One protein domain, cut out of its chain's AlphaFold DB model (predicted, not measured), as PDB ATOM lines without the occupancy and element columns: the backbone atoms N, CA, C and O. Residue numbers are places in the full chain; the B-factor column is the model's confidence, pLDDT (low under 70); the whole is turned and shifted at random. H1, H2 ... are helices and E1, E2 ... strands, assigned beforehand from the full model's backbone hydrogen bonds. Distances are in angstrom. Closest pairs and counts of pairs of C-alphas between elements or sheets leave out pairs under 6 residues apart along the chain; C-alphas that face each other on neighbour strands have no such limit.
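What this domain is: This is residues 28 to 40 and 122 to 221 of the 251 residues of an uncharacterized protein of Candidatus Beckwithbacteria bacterium CG1_02_47_37 (UniProt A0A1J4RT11). A strongly twisted seven-strand sheet curls round one helix, H1, and a small three-strand sheet, E6 to E8, is partly face to face with it, the strands of the two sheets crossed. The printed part has 113 residues with one named helix and ten named strands, in the order E1 E2 E3 E4 E5 E6 E7 E8 H1 E9 E10. The large sheet runs E2 E1 E10 E9 E5 E4 E3 and is mixed; the small one, E6 E7 E8, is antiparallel. The class is mostly strand, and the whole is compact, with a radius of gyration of the C-alphas of 13.6 A and spans of 40 by 31 by 27 A.

Where its parts are: In the large sheet, E2 is residues 37 to 40, E1 residues 28 to 32, E10 residues 210 to 219, E9 residues 201 to 207, E5 residues 143 to 147, E4 residues 136 to 140 and E3 residues 126 to 129. E10 is 24.8 A long and bends by 62 degrees at residue 216; E9 is 18.5 A long. The small sheet holds E6, residues 151 to 154, E7, residues 159 to 164, 15.7 A long, and E8, residues 167 to 171. H1 is residues 175 to 184, 14.2 A long. C-alpha 28 is at (78.568, 94.734, 92.963), C-alpha 175 at (70.529, 92.066, 104.969) and C-alpha 219 at (76.884, 104.786, 92.881).

How they stand to each other: In the large sheet E9 and E5 are parallel, with N 202 and O 144 2.8 A apart. E9 and E10 form an antiparallel hairpin, with N 205 and O 212 2.8 A apart. E10 and E1 are antiparallel, with N 29 and O 215 2.9 A apart. E3, E4 and E5 are a meander, each strand the antiparallel neighbour of the one before; N 145 and O 138 are 2.7 A apart. H1 is on this sheet, making two layers, a helix on one face of a sheet; the closest C-alphas of H1 and E5 are those of Asp 176 and Val 143, 5.4 A apart. In H1 every O i to N i+4 pair is within hydrogen-bond range. E6, E7 and E8 are a second meander, with N 162 and O 169 2.8 A apart. The two sheets form a sandwich, two sheets face to face, their strands at 60 degrees. The closest C-alphas of E8 and E10 are those of Val 171 and Pro 211, 7.4 A apart. H1 is not on the small sheet.

The domain as a whole: The two C-alphas farthest apart are those of Thr 156 and Asp 220, 42.8 A. Residues 41 to 121 are not printed, and C-alphas 40 and 122 are 30.1 A apart across the cut. The link from H1 to E9 is long, with 16 residues; in it, residues 190 to 191 pair antiparallel with residues 217 to 218 of E10. The mean pLDDT of the printed part is 87.5, and residues 40, 122 and 221 are under 70.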
ATOM      1  N   ASN A  28      78.879  95.615  91.845       82.94
ATOM      2  CA  ASN A  28      78.568  94.734  92.963       82.94
ATOM      3  C   ASN A  28      79.503  95.080  94.125       82.94
ATOM      4  O   ASN A  28      80.720  95.226  93.948       82.94
ATOM      5  N   TRP A  29      78.925  95.217  95.313       85.06
ATOM      6  CA  TRP A  29      79.625  95.635  96.522       85.06
ATOM      7  C   TRP A  29      79.604  94.518  97.558       85.06
ATOM      8  O   TRP A  29      78.546  93.955  97.833       85.06
ATOM      9  N   TYR A  30      80.763  94.235  98.157       86.31
ATOM     10  CA  TYR A  30      80.894  93.206  99.189       86.31
ATOM     11  C   TYR A  30      81.009  93.820 100.578       86.31
ATOM     12  O   TYR A  30      81.935  94.589 100.858       86.31
ATOM     13  N   VAL A  31      80.095  93.435 101.465       85.44
ATOM     14  CA  VAL A  31      80.018  93.950 102.837       85.44
ATOM     15  C   VAL A  31      80.297  92.841 103.832       85.44
ATOM     16  O   VAL A  31      79.642  91.801 103.808       85.44
ATOM     17  N   ASN A  32      81.249  93.070 104.739       86.31
ATOM     18  CA  ASN A  32      81.519  92.117 105.812       86.31
ATOM     19  C   ASN A  32      80.458  92.172 106.919       86.31
ATOM     20  O   ASN A  32      79.645  93.089 107.028       86.31
ATOM     21  N   ARG A  33      80.569  91.229 107.854       79.62
ATOM     22  CA  ARG A  33      79.753  91.154 109.073       79.62
ATOM     23  C   ARG A  33      79.807  92.386 109.993       79.62
ATOM     24  O   ARG A  33      79.085  92.421 110.982       79.62
ATOM     25  N   GLN A  34      80.712  93.336 109.756       80.38
ATOM     26  CA  GLN A  34      80.824  94.588 110.510       80.38
ATOM     27  C   GLN A  34      80.208  95.780 109.754       80.38
ATOM     28  O   GLN A  34      80.182  96.882 110.298       80.38
ATOM     29  N   GLY A  35      79.728  95.582 108.523       76.56
ATOM     30  CA  GLY A  35      79.121  96.627 107.704       76.56
ATOM     31  C   GLY A  35      80.137  97.427 106.890       76.56
ATOM     32  O   GLY A  35      79.793  98.479 106.359       76.56
ATOM     33  N   TRP A  36      81.385  96.957 106.807       79.44
ATOM     34  CA  TRP A  36      82.461  97.623 106.078       79.44
ATOM     35  C   TRP A  36      82.608  97.014 104.693       79.44
ATOM     36  O   TRP A  36      82.474  95.800 104.513       79.44
ATOM     37  N   LEU A  37      82.941  97.869 103.732       81.00
ATOM     38  CA  LEU A  37      83.255  97.453 102.378       81.00
ATOM     39  C   LEU A  37      84.590  96.694 102.356       81.00
ATOM     40  O   LEU A  37      85.612  97.230 102.790       81.00
ATOM     41  N   ILE A  38      84.575  95.464 101.844       79.44
ATOM     42  CA  ILE A  38      85.782  94.635 101.685       79.44
ATOM     43  C   ILE A  38      86.388  94.850 100.296       79.44
ATOM     44  O   ILE A  38      87.601  94.997 100.154       79.44
ATOM     45  N   TYR A  39      85.535  94.878  99.270       72.06
ATOM     46  CA  TYR A  39      85.947  94.922  97.875       72.06
ATOM     47  C   TYR A  39      84.864  95.566  97.000       72.06
ATOM     48  O   TYR A  39      83.674  95.299  97.167       72.06
ATOM     49  N   GLU A  40      85.297  96.404  96.061       63.62
ATOM     50  CA  GLU A  40      84.494  96.878  94.932       63.62
ATOM     51  C   GLU A  40      84.832  95.957  93.758       63.62
ATOM     52  O   GLU A  40      85.975  95.958  93.283       63.62
ATOM     53  N   ASP A 122      57.569  94.427 111.195       62.94
ATOM     54  CA  ASP A 122      58.660  94.191 110.231       62.94
ATOM     55  C   ASP A 122      59.933  93.553 110.860       62.94
ATOM     56  O   ASP A 122      60.773  92.984 110.162       62.94
ATOM     57  N   ASP A 123      60.061  93.538 112.191       71.50
ATOM     58  CA  ASP A 123      61.302  93.177 112.898       71.50
ATOM     59  C   ASP A 123      61.649  91.675 112.968       71.50
ATOM     60  O   ASP A 123      62.728  91.306 113.451       71.50
ATOM     61  N   LYS A 124      60.768  90.783 112.502       82.00
ATOM     62  CA  LYS A 124      60.978  89.327 112.588       82.00
ATOM     63  C   LYS A 124      61.894  88.825 111.464       82.00
ATOM     64  O   LYS A 124      61.739  89.195 110.303       82.00
ATOM     65  N   ILE A 125      62.827  87.926 111.799       84.50
ATOM     66  CA  ILE A 125      63.650  87.216 110.808       84.50
ATOM     67  C   ILE A 125      62.834  86.045 110.260       84.50
ATOM     68  O   ILE A 125      62.415  85.172 111.018       84.50
ATOM     69  N   ARG A 126      62.633  86.009 108.946       87.62
ATOM     70  CA  ARG A 126      61.960  84.916 108.235       87.62
ATOM     71  C   ARG A 126      63.012  84.071 107.527       87.62
ATOM     72  O   ARG A 126      63.940  84.620 106.944       87.62
ATOM     73  N   VAL A 127      62.880  82.748 107.568       86.19
ATOM     74  CA  VAL A 127      63.757  81.815 106.841       86.19
ATOM     75  C   VAL A 127      62.876  80.876 106.028       86.19
ATOM     76  O   VAL A 127      61.940  80.287 106.558       86.19
ATOM     77  N   ALA A 128      63.170  80.751 104.740       87.94
ATOM     78  CA  ALA A 128      62.449  79.939 103.778       87.94
ATOM     79  C   ALA A 128      63.434  79.147 102.908       87.94
ATOM     80  O   ALA A 128      64.609  79.497 102.779       87.94
ATOM     81  N   THR A 129      62.951  78.073 102.291       87.12
ATOM     82  CA  THR A 129      63.704  77.394 101.227       87.12
ATOM     83  C   THR A 129      63.522  78.177  99.926       87.12
ATOM     84  O   THR A 129      62.417  78.635  99.634       87.12
ATOM     85  N   GLY A 130      64.608  78.373  99.182       83.12
ATOM     86  CA  GLY A 130      64.609  79.045  97.887       83.12
ATOM     87  C   GLY A 130      63.952  78.223  96.781       83.12
ATOM     88  O   GLY A 130      63.425  77.132  97.005       83.12
ATOM     89  N   SER A 131      63.968  78.769  95.566       79.94
ATOM     90  CA  SER A 131      63.394  78.092  94.395       79.94
ATOM     91  C   SER A 131      64.324  77.014  93.837       79.94
ATOM     92  O   SER A 131      63.853  76.100  93.161       79.94
ATOM     93  N   ALA A 132      65.629  77.112  94.111       81.00
ATOM     94  CA  ALA A 132      66.620  76.121  93.713       81.00
ATOM     95  C   ALA A 132      66.920  75.097  94.826       81.00
ATOM     96  O   ALA A 132      66.810  75.377  96.021       81.00
ATOM     97  N   ASP A 133      67.337  73.891  94.432       82.12
ATOM     98  CA  ASP A 133      67.711  72.833  95.374       82.12
ATOM     99  C   ASP A 133      68.901  73.252  96.252       82.12
ATOM    100  O   ASP A 133      70.005  73.475  95.759       82.12
ATOM    101  N   GLY A 134      68.681  73.301  97.570       82.44
ATOM    102  CA  GLY A 134      69.709  73.668  98.552       82.44
ATOM    103  C   GLY A 134      69.885  75.175  98.751       82.44
ATOM    104  O   GLY A 134      70.686  75.579  99.591       82.44
ATOM    105  N   GLU A 135      69.117  75.991  98.032       90.00
ATOM    106  CA  GLU A 135      69.051  77.426  98.254       90.00
ATOM    107  C   GLU A 135      68.206  77.712  99.498       90.00
ATOM    108  O   GLU A 135      67.095  77.204  99.666       90.00
ATOM    109  N   MET A 136      68.737  78.542 100.382       89.69
ATOM    110  CA  MET A 136      68.056  79.059 101.556       89.69
ATOM    111  C   MET A 136      67.889  80.560 101.375       89.69
ATOM    112  O   MET A 136      68.799  81.261 100.934       89.69
ATOM    113  N   VAL A 137      66.717  81.067 101.731       93.00
ATOM    114  CA  VAL A 137      66.413  82.492 101.692       93.00
ATOM    115  C   VAL A 137      66.059  82.921 103.096       93.00
ATOM    116  O   VAL A 137      65.243  82.287 103.756       93.00
ATOM    117  N   PHE A 138      66.658  83.999 103.572       93.19
ATOM    118  CA  PHE A 138      66.248  84.615 104.822       93.19
ATOM    119  C   PHE A 138      65.993  86.093 104.609       93.19
ATOM    120  O   PHE A 138      66.648  86.735 103.792       93.19
ATOM    121  N   SER A 139      65.022  86.643 105.317       91.06
ATOM    122  CA  SER A 139      64.637  88.034 105.173       91.06
ATOM    123  C   SER A 139      64.359  88.678 106.515       91.06
ATOM    124  O   SER A 139      64.004  88.017 107.493       91.06
ATOM    125  N   ARG A 140      64.567  89.988 106.555       90.00
ATOM    126  CA  ARG A 140      64.136  90.851 107.649       90.00
ATOM    127  C   ARG A 140      63.626  92.144 107.043       90.00
ATOM    128  O   ARG A 140      64.241  92.660 106.103       90.00
ATOM    129  N   ASN A 141      62.519  92.660 107.572       88.38
ATOM    130  CA  ASN A 141      61.756  93.717 106.924       88.38
ATOM    131  C   ASN A 141      61.476  93.312 105.457       88.38
ATOM    132  O   ASN A 141      61.158  92.162 105.160       88.38
ATOM    133  N   ARG A 142      61.690  94.245 104.527       89.06
ATOM    134  CA  ARG A 142      61.496  94.077 103.080       89.06
ATOM    135  C   ARG A 142      62.784  93.742 102.329       89.06
ATOM    136  O   ARG A 142      62.919  94.116 101.170       89.06
ATOM    137  N   VAL A 143      63.782  93.147 102.987       91.44
ATOM    138  CA  VAL A 143      65.062  92.803 102.349       91.44
ATOM    139  C   VAL A 143      65.324  91.312 102.481       91.44
ATOM    140  O   VAL A 143      65.325  90.763 103.585       91.44
ATOM    141  N   ARG A 144      65.575  90.659 101.344       93.44
ATOM    142  CA  ARG A 144      65.804  89.213 101.254       93.44
ATOM    143  C   ARG A 144      67.270  88.924 100.962       93.44
ATOM    144  O   ARG A 144      67.881  89.595 100.142       93.44
ATOM    145  N   ALA A 145      67.818  87.907 101.610       95.06
ATOM    146  CA  ALA A 145      69.146  87.375 101.364       95.06
ATOM    147  C   ALA A 145      69.062  85.922 100.904       95.06
ATOM    148  O   ALA A 145      68.481  85.088 101.599       95.06
ATOM    149  N   ARG A 146      69.667  85.612  99.758       95.12
ATOM    150  CA  ARG A 146      69.819  84.247  99.245       95.12
ATOM    151  C   ARG A 146      71.156  83.661  99.656       95.12
ATOM    152  O   ARG A 146      72.151  84.374  99.732       95.12
ATOM    153  N   THR A 147      71.196  82.365  99.931       95.56
ATOM    154  CA  THR A 147      72.438  81.667 100.246       95.56
ATOM    155  C   THR A 147      72.352  80.187  99.910       95.56
ATOM    156  O   THR A 147      71.296  79.577 100.016       95.56
ATOM    157  N   ASN A 148      73.489  79.589  99.566       94.88
ATOM    158  CA  ASN A 148      73.623  78.139  99.393       94.88
ATOM    159  C   ASN A 148      74.178  77.451 100.653       94.88
ATOM    160  O   ASN A 148      74.493  76.260 100.639       94.88
ATOM    161  N   PHE A 149      74.357  78.204 101.741       94.75
ATOM    162  CA  PHE A 149      74.872  77.678 102.996       94.75
ATOM    163  C   PHE A 149      73.731  77.263 103.931       94.75
ATOM    164  O   PHE A 149      72.739  77.985 104.052       94.75
ATOM    165  N   PRO A 150      73.870  76.143 104.663       93.56
ATOM    166  CA  PRO A 150      72.926  75.784 105.711       93.56
ATOM    167  C   PRO A 150      72.837  76.881 106.777       93.56
ATOM    168  O   PRO A 150      73.856  77.320 107.326       93.56
ATOM    169  N   LEU A 151      71.604  77.281 107.082       93.31
ATOM    170  CA  LEU A 151      71.272  78.262 108.108       93.31
ATOM    171  C   LEU A 151      70.673  77.570 109.331       93.31
ATOM    172  O   LEU A 151      69.934  76.596 109.214       93.31
ATOM    173  N   SER A 152      70.981  78.096 110.509       90.50
ATOM    174  CA  SER A 152      70.394  77.680 111.783       90.50
ATOM    175  C   SER A 152      70.261  78.888 112.704       90.50
ATOM    176  O   SER A 152      71.027  79.840 112.578       90.50
ATOM    177  N   VAL A 153      69.292  78.874 113.616       88.88
ATOM    178  CA  VAL A 153      69.104  79.940 114.609       88.88
ATOM    179  C   VAL A 153      69.383  79.357 115.986       88.88
ATOM    180  O   VAL A 153      68.810  78.331 116.352       88.88
ATOM    181  N   ASP A 154      70.269  79.990 116.750       87.06
ATOM    182  CA  ASP A 154      70.466  79.640 118.156       87.06
ATOM    183  C   ASP A 154      69.393  80.328 118.999       87.06
ATOM    184  O   ASP A 154      69.398  81.545 119.150       87.06
ATOM    185  N   LEU A 155      68.480  79.542 119.566       82.62
ATOM    186  CA  LEU A 155      67.355  80.023 120.377       82.62
ATOM    187  C   LEU A 155      67.791  80.663 121.702       82.62
ATOM    188  O   LEU A 155      67.047  81.434 122.300       82.62
ATOM    189  N   THR A 156      68.992  80.341 122.186       83.25
ATOM    190  CA  THR A 156      69.503  80.896 123.447       83.25
ATOM    191  C   THR A 156      69.935  82.345 123.261       83.25
ATOM    192  O   THR A 156      69.796  83.172 124.161       83.25
ATOM    193  N   THR A 157      70.495  82.643 122.091       87.00
ATOM    194  CA  THR A 157      71.105  83.934 121.763       87.00
ATOM    195  C   THR A 157      70.297  84.732 120.742       87.00
ATOM    196  O   THR A 157      70.530  85.929 120.591       87.00
ATOM    197  N   ASN A 158      69.320  84.098 120.087       82.44
ATOM    198  CA  ASN A 158      68.580  84.598 118.928       82.44
ATOM    199  C   ASN A 158      69.498  85.034 117.778       82.44
ATOM    200  O   ASN A 158      69.228  86.013 117.081       82.44
ATOM    201  N   GLU A 159      70.607  84.321 117.584       87.00
ATOM    202  CA  GLU A 159      71.598  84.636 116.559       87.00
ATOM    203  C   GLU A 159      71.488  83.682 115.369       87.00
ATOM    204  O   GLU A 159      71.323  82.470 115.524       87.00
ATOM    205  N   LEU A 160      71.633  84.237 114.164       90.69
ATOM    206  CA  LEU A 160      71.698  83.461 112.934       90.69
ATOM    207  C   LEU A 160      73.110  82.880 112.765       90.69
ATOM    208  O   LEU A 160      74.121  83.588 112.818       90.69
ATOM    209  N   ILE A 161      73.176  81.574 112.550       92.69
ATOM    210  CA  ILE A 161      74.398  80.796 112.382       92.69
ATOM    211  C   ILE A 161      74.404  80.200 110.976       92.69
ATOM    212  O   ILE A 161      73.482  79.485 110.585       92.69
ATOM    213  N   VAL A 162      75.481  80.459 110.238       94.44
ATOM    214  CA  VAL A 162      75.725  79.927 108.896       94.44
ATOM    215  C   VAL A 162      76.838  78.882 108.940       94.44
ATOM    216  O   VAL A 162      77.899  79.097 109.536       94.44
ATOM    217  N   THR A 163      76.605  77.729 108.316       93.62
ATOM    218  CA  THR A 163      77.611  76.661 108.215       93.62
ATOM    219  C   THR A 163      78.319  76.753 106.869       93.62
ATOM    220  O   THR A 163      77.830  76.256 105.860       93.62
ATOM    221  N   THR A 164      79.481  77.400 106.854       94.62
ATOM    222  CA  THR A 164      80.336  77.519 105.662       94.62
ATOM    223  C   THR A 164      81.300  76.328 105.548       94.62
ATOM    224  O   THR A 164      81.572  75.664 106.554       94.62
ATOM    225  N   PRO A 165      81.889  76.058 104.365       93.25
ATOM    226  CA  PRO A 165      82.978  75.087 104.216       93.25
ATOM    227  C   PRO A 165      84.169  75.337 105.155       93.25
ATOM    228  O   PRO A 165      84.814  74.384 105.591       93.25
ATOM    229  N   ASN A 166      84.436  76.599 105.515       92.62
ATOM    230  CA  ASN A 166      85.490  76.972 106.466       92.62
ATOM    231  C   ASN A 166      85.039  76.931 107.939       92.62
ATOM    232  O   ASN A 166      85.778  77.351 108.837       92.62
ATOM    233  N   GLY A 167      83.838  76.415 108.207       95.00
ATOM    234  CA  GLY A 167      83.305  76.165 109.539       95.00
ATOM    235  C   GLY A 167      82.028  76.936 109.852       95.00
ATOM    236  O   GLY A 167      81.410  77.589 109.011       95.00
ATOM    237  N   VAL A 168      81.622  76.850 111.113       94.25
ATOM    238  CA  VAL A 168      80.411  77.499 111.616       94.25
ATOM    239  C   VAL A 168      80.718  78.960 111.941       94.25
ATOM    240  O   VAL A 168      81.654  79.255 112.690       94.25
ATOM    241  N   LYS A 169      79.942  79.883 111.372       94.62
ATOM    242  CA  LYS A 169      80.101  81.329 111.554       94.62
ATOM    243  C   LYS A 169      78.790  81.941 112.029       94.62
ATOM    244  O   LYS A 169      77.708  81.519 111.639       94.62
ATOM    245  N   ARG A 170      78.898  82.966 112.867       93.12
ATOM    246  CA  ARG A 170      77.761  83.759 113.333       93.12
ATOM    247  C   ARG A 170      77.558  84.957 112.413       93.12
ATOM    248  O   ARG A 170      78.518  85.676 112.130       93.12
ATOM    249  N   VAL A 171      76.321  85.175 111.986       91.81
ATOM    250  CA  VAL A 171      75.915  86.329 111.185       91.81
ATOM    251  C   VAL A 171      75.520  87.452 112.143       91.81
ATOM    252  O   VAL A 171      74.510  87.363 112.831       91.81
ATOM    253  N   SER A 172      76.355  88.490 112.241       90.50
ATOM    254  CA  SER A 172      76.123  89.630 113.146       90.50
ATOM    255  C   SER A 172      75.337  90.779 112.519       90.50
ATOM    256  O   SER A 172      74.840  91.629 113.247       90.50
ATOM    257  N   ILE A 173      75.255  90.829 111.190       92.69
ATOM    258  CA  ILE A 173      74.544  91.868 110.441       92.69
ATOM    259  C   ILE A 173      73.560  91.185 109.513       92.69
ATOM    260  O   ILE A 173      73.918  90.220 108.850       92.69
ATOM    261  N   LEU A 174      72.338  91.699 109.489       94.00
ATOM    262  CA  LEU A 174      71.242  91.215 108.657       94.00
ATOM    263  C   LEU A 174      71.187  91.985 107.327       94.00
ATOM    264  O   LEU A 174      71.819  93.040 107.210       94.00
ATOM    265  N   PRO A 175      70.473  91.478 106.306       93.94
ATOM    266  CA  PRO A 175      70.529  92.066 104.969       93.94
ATOM    267  C   PRO A 175      70.044  93.521 104.910       93.94
ATOM    268  O   PRO A 175      70.654  94.345 104.232       93.94
ATOM    269  N   ASP A 176      69.001  93.870 105.663       93.62
ATOM    270  CA  ASP A 176      68.489  95.237 105.791       93.62
ATOM    271  C   ASP A 176      69.539  96.190 106.378       93.62
ATOM    272  O   ASP A 176      69.788  97.275 105.845       93.62
ATOM    273  N   GLN A 177      70.222  95.753 107.437       93.81
ATOM    274  CA  GLN A 177      71.289  96.513 108.081       93.81
ATOM    275  C   GLN A 177      72.513  96.669 107.170       93.81
ATOM    276  O   GLN A 177      73.127  97.736 107.152       93.81
ATOM    277  N   ALA A 178      72.871  95.639 106.397       94.25
ATOM    278  CA  ALA A 178      73.977  95.706 105.443       94.25
ATOM    279  C   ALA A 178      73.727  96.787 104.378       94.25
ATOM    280  O   ALA A 178      74.588  97.641 104.156       94.25
ATOM    281  N   ILE A 179      72.529  96.807 103.787       93.44
ATOM    282  CA  ILE A 179      72.122  97.832 102.816       93.44
ATOM    283  C   ILE A 179      72.107  99.223 103.457       93.44
ATOM    284  O   ILE A 179      72.654 100.171 102.889       93.44
ATOM    285  N   ALA A 180      71.521  99.356 104.649       93.81
ATOM    286  CA  ALA A 180      71.472 100.628 105.365       93.81
ATOM    287  C   ALA A 180      72.879 101.184 105.633       93.81
ATOM    288  O   ALA A 180      73.113 102.378 105.446       93.81
ATOM    289  N   ASN A 181      73.835 100.323 105.998       92.44
ATOM    290  CA  ASN A 181      75.231 100.708 106.189       92.44
ATOM    291  C   ASN A 181      75.878 101.193 104.883       92.44
ATOM    292  O   ASN A 181      76.613 102.178 104.904       92.44
ATOM    293  N   LEU A 182      75.606 100.550 103.743       91.12
ATOM    294  CA  LEU A 182      76.136 100.989 102.447       91.12
ATOM    295  C   LEU A 182      75.603 102.367 102.036       91.12
ATOM    296  O   LEU A 182      76.388 103.227 101.629       91.12
ATOM    297  N   LEU A 183      74.294 102.585 102.190       91.50
ATOM    298  CA  LEU A 183      73.636 103.862 101.904       91.50
ATOM    299  C   LEU A 183      74.132 104.968 102.845       91.50
ATOM    300  O   LEU A 183      74.466 106.066 102.405       91.50
ATOM    301  N   ALA A 184      74.235 104.677 104.145       90.38
ATOM    302  CA  ALA A 184      74.687 105.638 105.150       90.38
ATOM    303  C   ALA A 184      76.153 106.059 104.952       90.38
ATOM    304  O   ALA A 184      76.503 107.210 105.213       90.38
ATOM    305  N   ASN A 185      77.000 105.144 104.471       87.19
ATOM    306  CA  ASN A 185      78.397 105.430 104.147       87.19
ATOM    307  C   ASN A 185      78.584 106.047 102.748       87.19
ATOM    308  O   ASN A 185      79.712 106.378 102.386       87.19
ATOM    309  N   GLY A 186      77.510 106.210 101.965       86.25
ATOM    310  CA  GLY A 186      77.566 106.748 100.603       86.25
ATOM    311  C   GLY A 186      78.340 105.863  99.624       86.25
ATOM    312  O   GLY A 186      78.870 106.367  98.639       86.25
ATOM    313  N   VAL A 187      78.451 104.563  99.918       86.25
ATOM    314  CA  VAL A 187      79.087 103.589  99.016       86.25
ATOM    315  C   VAL A 187      78.186 103.361  97.804       86.25
ATOM    316  O   VAL A 187      78.646 103.413  96.665       86.25
ATOM    317  N   ILE A 188      76.891 103.178  98.065       87.75
ATOM    318  CA  ILE A 188      75.834 103.129  97.056       87.75
ATOM    319  C   ILE A 188      74.854 104.267  97.319       87.75
ATOM    320  O   ILE A 188      74.603 104.613  98.473       87.75
ATOM    321  N   ASP A 189      74.275 104.812  96.258       86.69
ATOM    322  CA  ASP A 189      73.204 105.809  96.350       86.69
ATOM    323  C   ASP A 189      71.828 105.148  96.179       86.69
ATOM    324  O   ASP A 189      70.819 105.618  96.712       86.69
ATOM    325  N   ARG A 190      71.783 104.024  95.452       87.69
ATOM    326  CA  ARG A 190      70.568 103.253  95.188       87.69
ATOM    327  C   ARG A 190      70.883 101.762  95.074       87.69
ATOM    328  O   ARG A 190      71.873 101.376  94.462       87.69
ATOM    329  N   VAL A 191      70.009 100.929  95.633       89.00
ATOM    330  CA  VAL A 191      70.035  99.470  95.441       89.00
ATOM    331  C   VAL A 191      69.372  99.134  94.109       89.00
ATOM    332  O   VAL A 191      68.328  99.702  93.779       89.00
ATOM    333  N   GLU A 192      69.975  98.232  93.337       83.50
ATOM    334  CA  GLU A 192      69.373  97.740  92.103       83.50
ATOM    335  C   GLU A 192      68.299  96.699  92.439       83.50
ATOM    336  O   GLU A 192      68.592  95.643  92.993       83.50
ATOM    337  N   SER A 193      67.049  97.001  92.091       78.50
ATOM    338  CA  SER A 193      65.949  96.037  92.129       78.50
ATOM    339  C   SER A 193      65.546  95.701  90.698       78.50
ATOM    340  O   SER A 193      65.214  96.598  89.922       78.50
ATOM    341  N   THR A 194      65.552  94.413  90.351       72.50
ATOM    342  CA  THR A 194      65.126  93.924  89.025       72.50
ATOM    343  C   THR A 194      63.671  94.291  88.717       72.50
ATOM    344  O   THR A 194      63.320  94.518  87.561       72.50
ATOM    345  N   ASP A 195      62.836  94.398  89.752       77.81
ATOM    346  CA  ASP A 195      61.445  94.827  89.668       77.81
ATOM    347  C   ASP A 195      61.182  95.887  90.758       77.81
ATOM    348  O   ASP A 195      61.473  95.628  91.928       77.81
ATOM    349  N   PRO A 196      60.668  97.088  90.420       70.81
ATOM    350  CA  PRO A 196      60.358  98.130  91.403       70.81
ATOM    351  C   PRO A 196      59.261  97.734  92.404       70.81
ATOM    352  O   PRO A 196      59.139  98.389  93.439       70.81
ATOM    353  N   ALA A 197      58.456  96.712  92.098       74.75
ATOM    354  CA  ALA A 197      57.474  96.141  93.015       74.75
ATOM    355  C   ALA A 197      58.046  94.993  93.866       74.75
ATOM    356  O   ALA A 197      57.415  94.596  94.845       74.75
ATOM    357  N   ALA A 198      59.226  94.466  93.520       80.50
ATOM    358  CA  ALA A 198      59.863  93.396  94.271       80.50
ATOM    359  C   ALA A 198      60.763  93.935  95.387       80.50
ATOM    360  O   ALA A 198      61.424  94.969  95.274       80.50
ATOM    361  N   GLU A 199      60.819  93.168  96.469       84.50
ATOM    362  CA  GLU A 199      61.734  93.411  97.573       84.50
ATOM    363  C   GLU A 199      63.197  93.277  97.121       84.50
ATOM    364  O   GLU A 199      63.513  92.304  96.419       84.50
ATOM    365  N   PRO A 200      64.091  94.203  97.533       89.38
ATOM    366  CA  PRO A 200      65.518  94.106  97.260       89.38
ATOM    367  C   PRO A 200      66.080  92.778  97.757       89.38
ATOM    368  O   PRO A 200      65.749  92.282  98.841       89.38
ATOM    369  N   GLU A 201      66.954  92.221  96.935       91.44
ATOM    370  CA  GLU A 201      67.519  90.902  97.129       91.44
ATOM    371  C   GLU A 201      69.042  90.994  97.115       91.44
ATOM    372  O   GLU A 201      69.624  91.655  96.257       91.44
ATOM    373  N   VAL A 202      69.677  90.354  98.090       94.00
ATOM    374  CA  VAL A 202      71.132  90.297  98.242       94.00
ATOM    375  C   VAL A 202      71.581  88.845  98.316       94.00
ATOM    376  O   VAL A 202      70.805  87.968  98.694       94.00
ATOM    377  N   GLU A 203      72.836  88.568  97.989       94.81
ATOM    378  CA  GLU A 203      73.391  87.218  98.107       94.81
ATOM    379  C   GLU A 203      74.373  87.158  99.279       94.81
ATOM    380  O   GLU A 203      75.243  88.011  99.421       94.81
ATOM    381  N   LEU A 204      74.236  86.160 100.150       95.06
ATOM    382  CA  LEU A 204      75.210  85.867 101.194       95.06
ATOM    383  C   LEU A 204      76.216  84.849 100.651       95.06
ATOM    384  O   LEU A 204      75.916  83.654 100.536       95.06
ATOM    385  N   THR A 205      77.419  85.339 100.379       94.38
ATOM    386  CA  THR A 205      78.560  84.580  99.873       94.38
ATOM    387  C   THR A 205      79.652  84.462 100.942       94.38
ATOM    388  O   THR A 205      79.528  84.960 102.064       94.38
ATOM    389  N   GLU A 206      80.727  83.744 100.626       92.44
ATOM    390  CA  GLU A 206      81.907  83.646 101.481       92.44
ATOM    391  C   GLU A 206      83.105  84.268 100.760       92.44
ATOM    392  O   GLU A 206      83.487  83.821  99.679       92.44
ATOM    393  N   THR A 207      83.704  85.295 101.362       89.88
ATOM    394  CA  THR A 207      84.907  85.968 100.853       89.88
ATOM    395  C   THR A 207      85.985  85.909 101.929       89.88
ATOM    396  O   THR A 207      85.730  86.236 103.084       89.88
ATOM    397  N   ASP A 208      87.185  85.445 101.573       89.19
ATOM    398  CA  ASP A 208      88.324  85.305 102.496       89.19
ATOM    399  C   ASP A 208      88.029  84.487 103.777       89.19
ATOM    400  O   ASP A 208      88.621  84.707 104.835       89.19
ATOM    401  N   GLY A 209      87.120  83.506 103.694       89.31
ATOM    402  CA  GLY A 209      86.739  82.658 104.833       89.31
ATOM    403  C   GLY A 209      85.776  83.322 105.830       89.31
ATOM    404  O   GLY A 209      85.592  82.827 106.955       89.31
ATOM    405  N   GLU A 210      85.197  84.464 105.449       90.56
ATOM    406  CA  GLU A 210      84.175  85.180 106.203       90.56
ATOM    407  C   GLU A 210      82.882  85.335 105.381       90.56
ATOM    408  O   GLU A 210      82.937  85.542 104.167       90.56
ATOM    409  N   PRO A 211      81.700  85.247 106.023       92.50
ATOM    410  CA  PRO A 211      80.436  85.516 105.351       92.50
ATOM    411  C   PRO A 211      80.356  86.998 104.961       92.50
ATOM    412  O   PRO A 211      80.587  87.881 105.796       92.50
ATOM    413  N   ALA A 212      80.015  87.257 103.703       94.69
ATOM    414  CA  ALA A 212      79.890  88.588 103.130       94.69
ATOM    415  C   ALA A 212      78.599  88.697 102.314       94.69
ATOM    416  O   ALA A 212      78.167  87.734 101.687       94.69
ATOM    417  N   TYR A 213      77.985  89.877 102.325       95.06
ATOM    418  CA  TYR A 213      76.842  90.169 101.465       95.06
ATOM    419  C   TYR A 213      77.320  90.785 100.160       95.06
ATOM    420  O   TYR A 213      78.054  91.772 100.188       95.06
ATOM    421  N   GLU A 214      76.871  90.229  99.043       94.44
ATOM    422  CA  GLU A 214      76.963  90.829  97.722       94.44
ATOM    423  C   GLU A 214      75.697  91.650  97.461       94.44
ATOM    424  O   GLU A 214      74.579  91.128  97.459       94.44
ATOM    425  N   VAL A 215      75.885  92.958  97.290       93.31
ATOM    426  CA  VAL A 215      74.811  93.925  97.064       93.31
ATOM    427  C   VAL A 215      75.027  94.605  95.718       93.31
ATOM    428  O   VAL A 215      76.026  95.302  95.521       93.31
ATOM    429  N   SER A 216      74.075  94.436  94.805       90.69
ATOM    430  CA  SER A 216      74.055  95.136  93.519       90.69
ATOM    431  C   SER A 216      73.470  96.536  93.693       90.69
ATOM    432  O   SER A 216      72.370  96.711  94.227       90.69
ATOM    433  N   GLY A 217      74.204  97.561  93.262       89.00
ATOM    434  CA  GLY A 217      73.771  98.946  93.430       89.00
ATOM    435  C   GLY A 217      74.411  99.928  92.458       89.00
ATOM    436  O   GLY A 217      75.419  99.652  91.804       89.00
ATOM    437  N   GLU A 218      73.804 101.108  92.387       86.75
ATOM    438  CA  GLU A 218      74.286 102.255  91.625       86.75
ATOM    439  C   GLU A 218      74.966 103.252  92.573       86.75
ATOM    440  O   GLU A 218      74.455 103.554  93.658       86.75
ATOM    441  N   SER A 219      76.129 103.758  92.158       83.12
ATOM    442  CA  SER A 219      76.884 104.786  92.881       83.12
ATOM    443  C   SER A 219      77.261 105.927  91.935       83.12
ATOM    444  O   SER A 219      77.884 105.714  90.888       83.12
ATOM    445  N   ASP A 220      76.905 107.154  92.310       76.75
ATOM    446  CA  ASP A 220      77.190 108.384  91.567       76.75
ATOM    447  C   ASP A 220      78.546 109.004  91.969       76.75
ATOM    448  O   ASP A 220      79.105 109.844  91.244       76.75
ATOM    449  N   GLN A 221      79.127 108.589  93.104       61.88
ATOM    450  CA  GLN A 221      80.258 109.288  93.734       61.88
ATOM    451  C   GLN A 221      81.597 109.207  92.973       61.88
ATOM    452  O   GLN A 221      82.432 110.111  93.102       61.88
TER     453      GLN A 221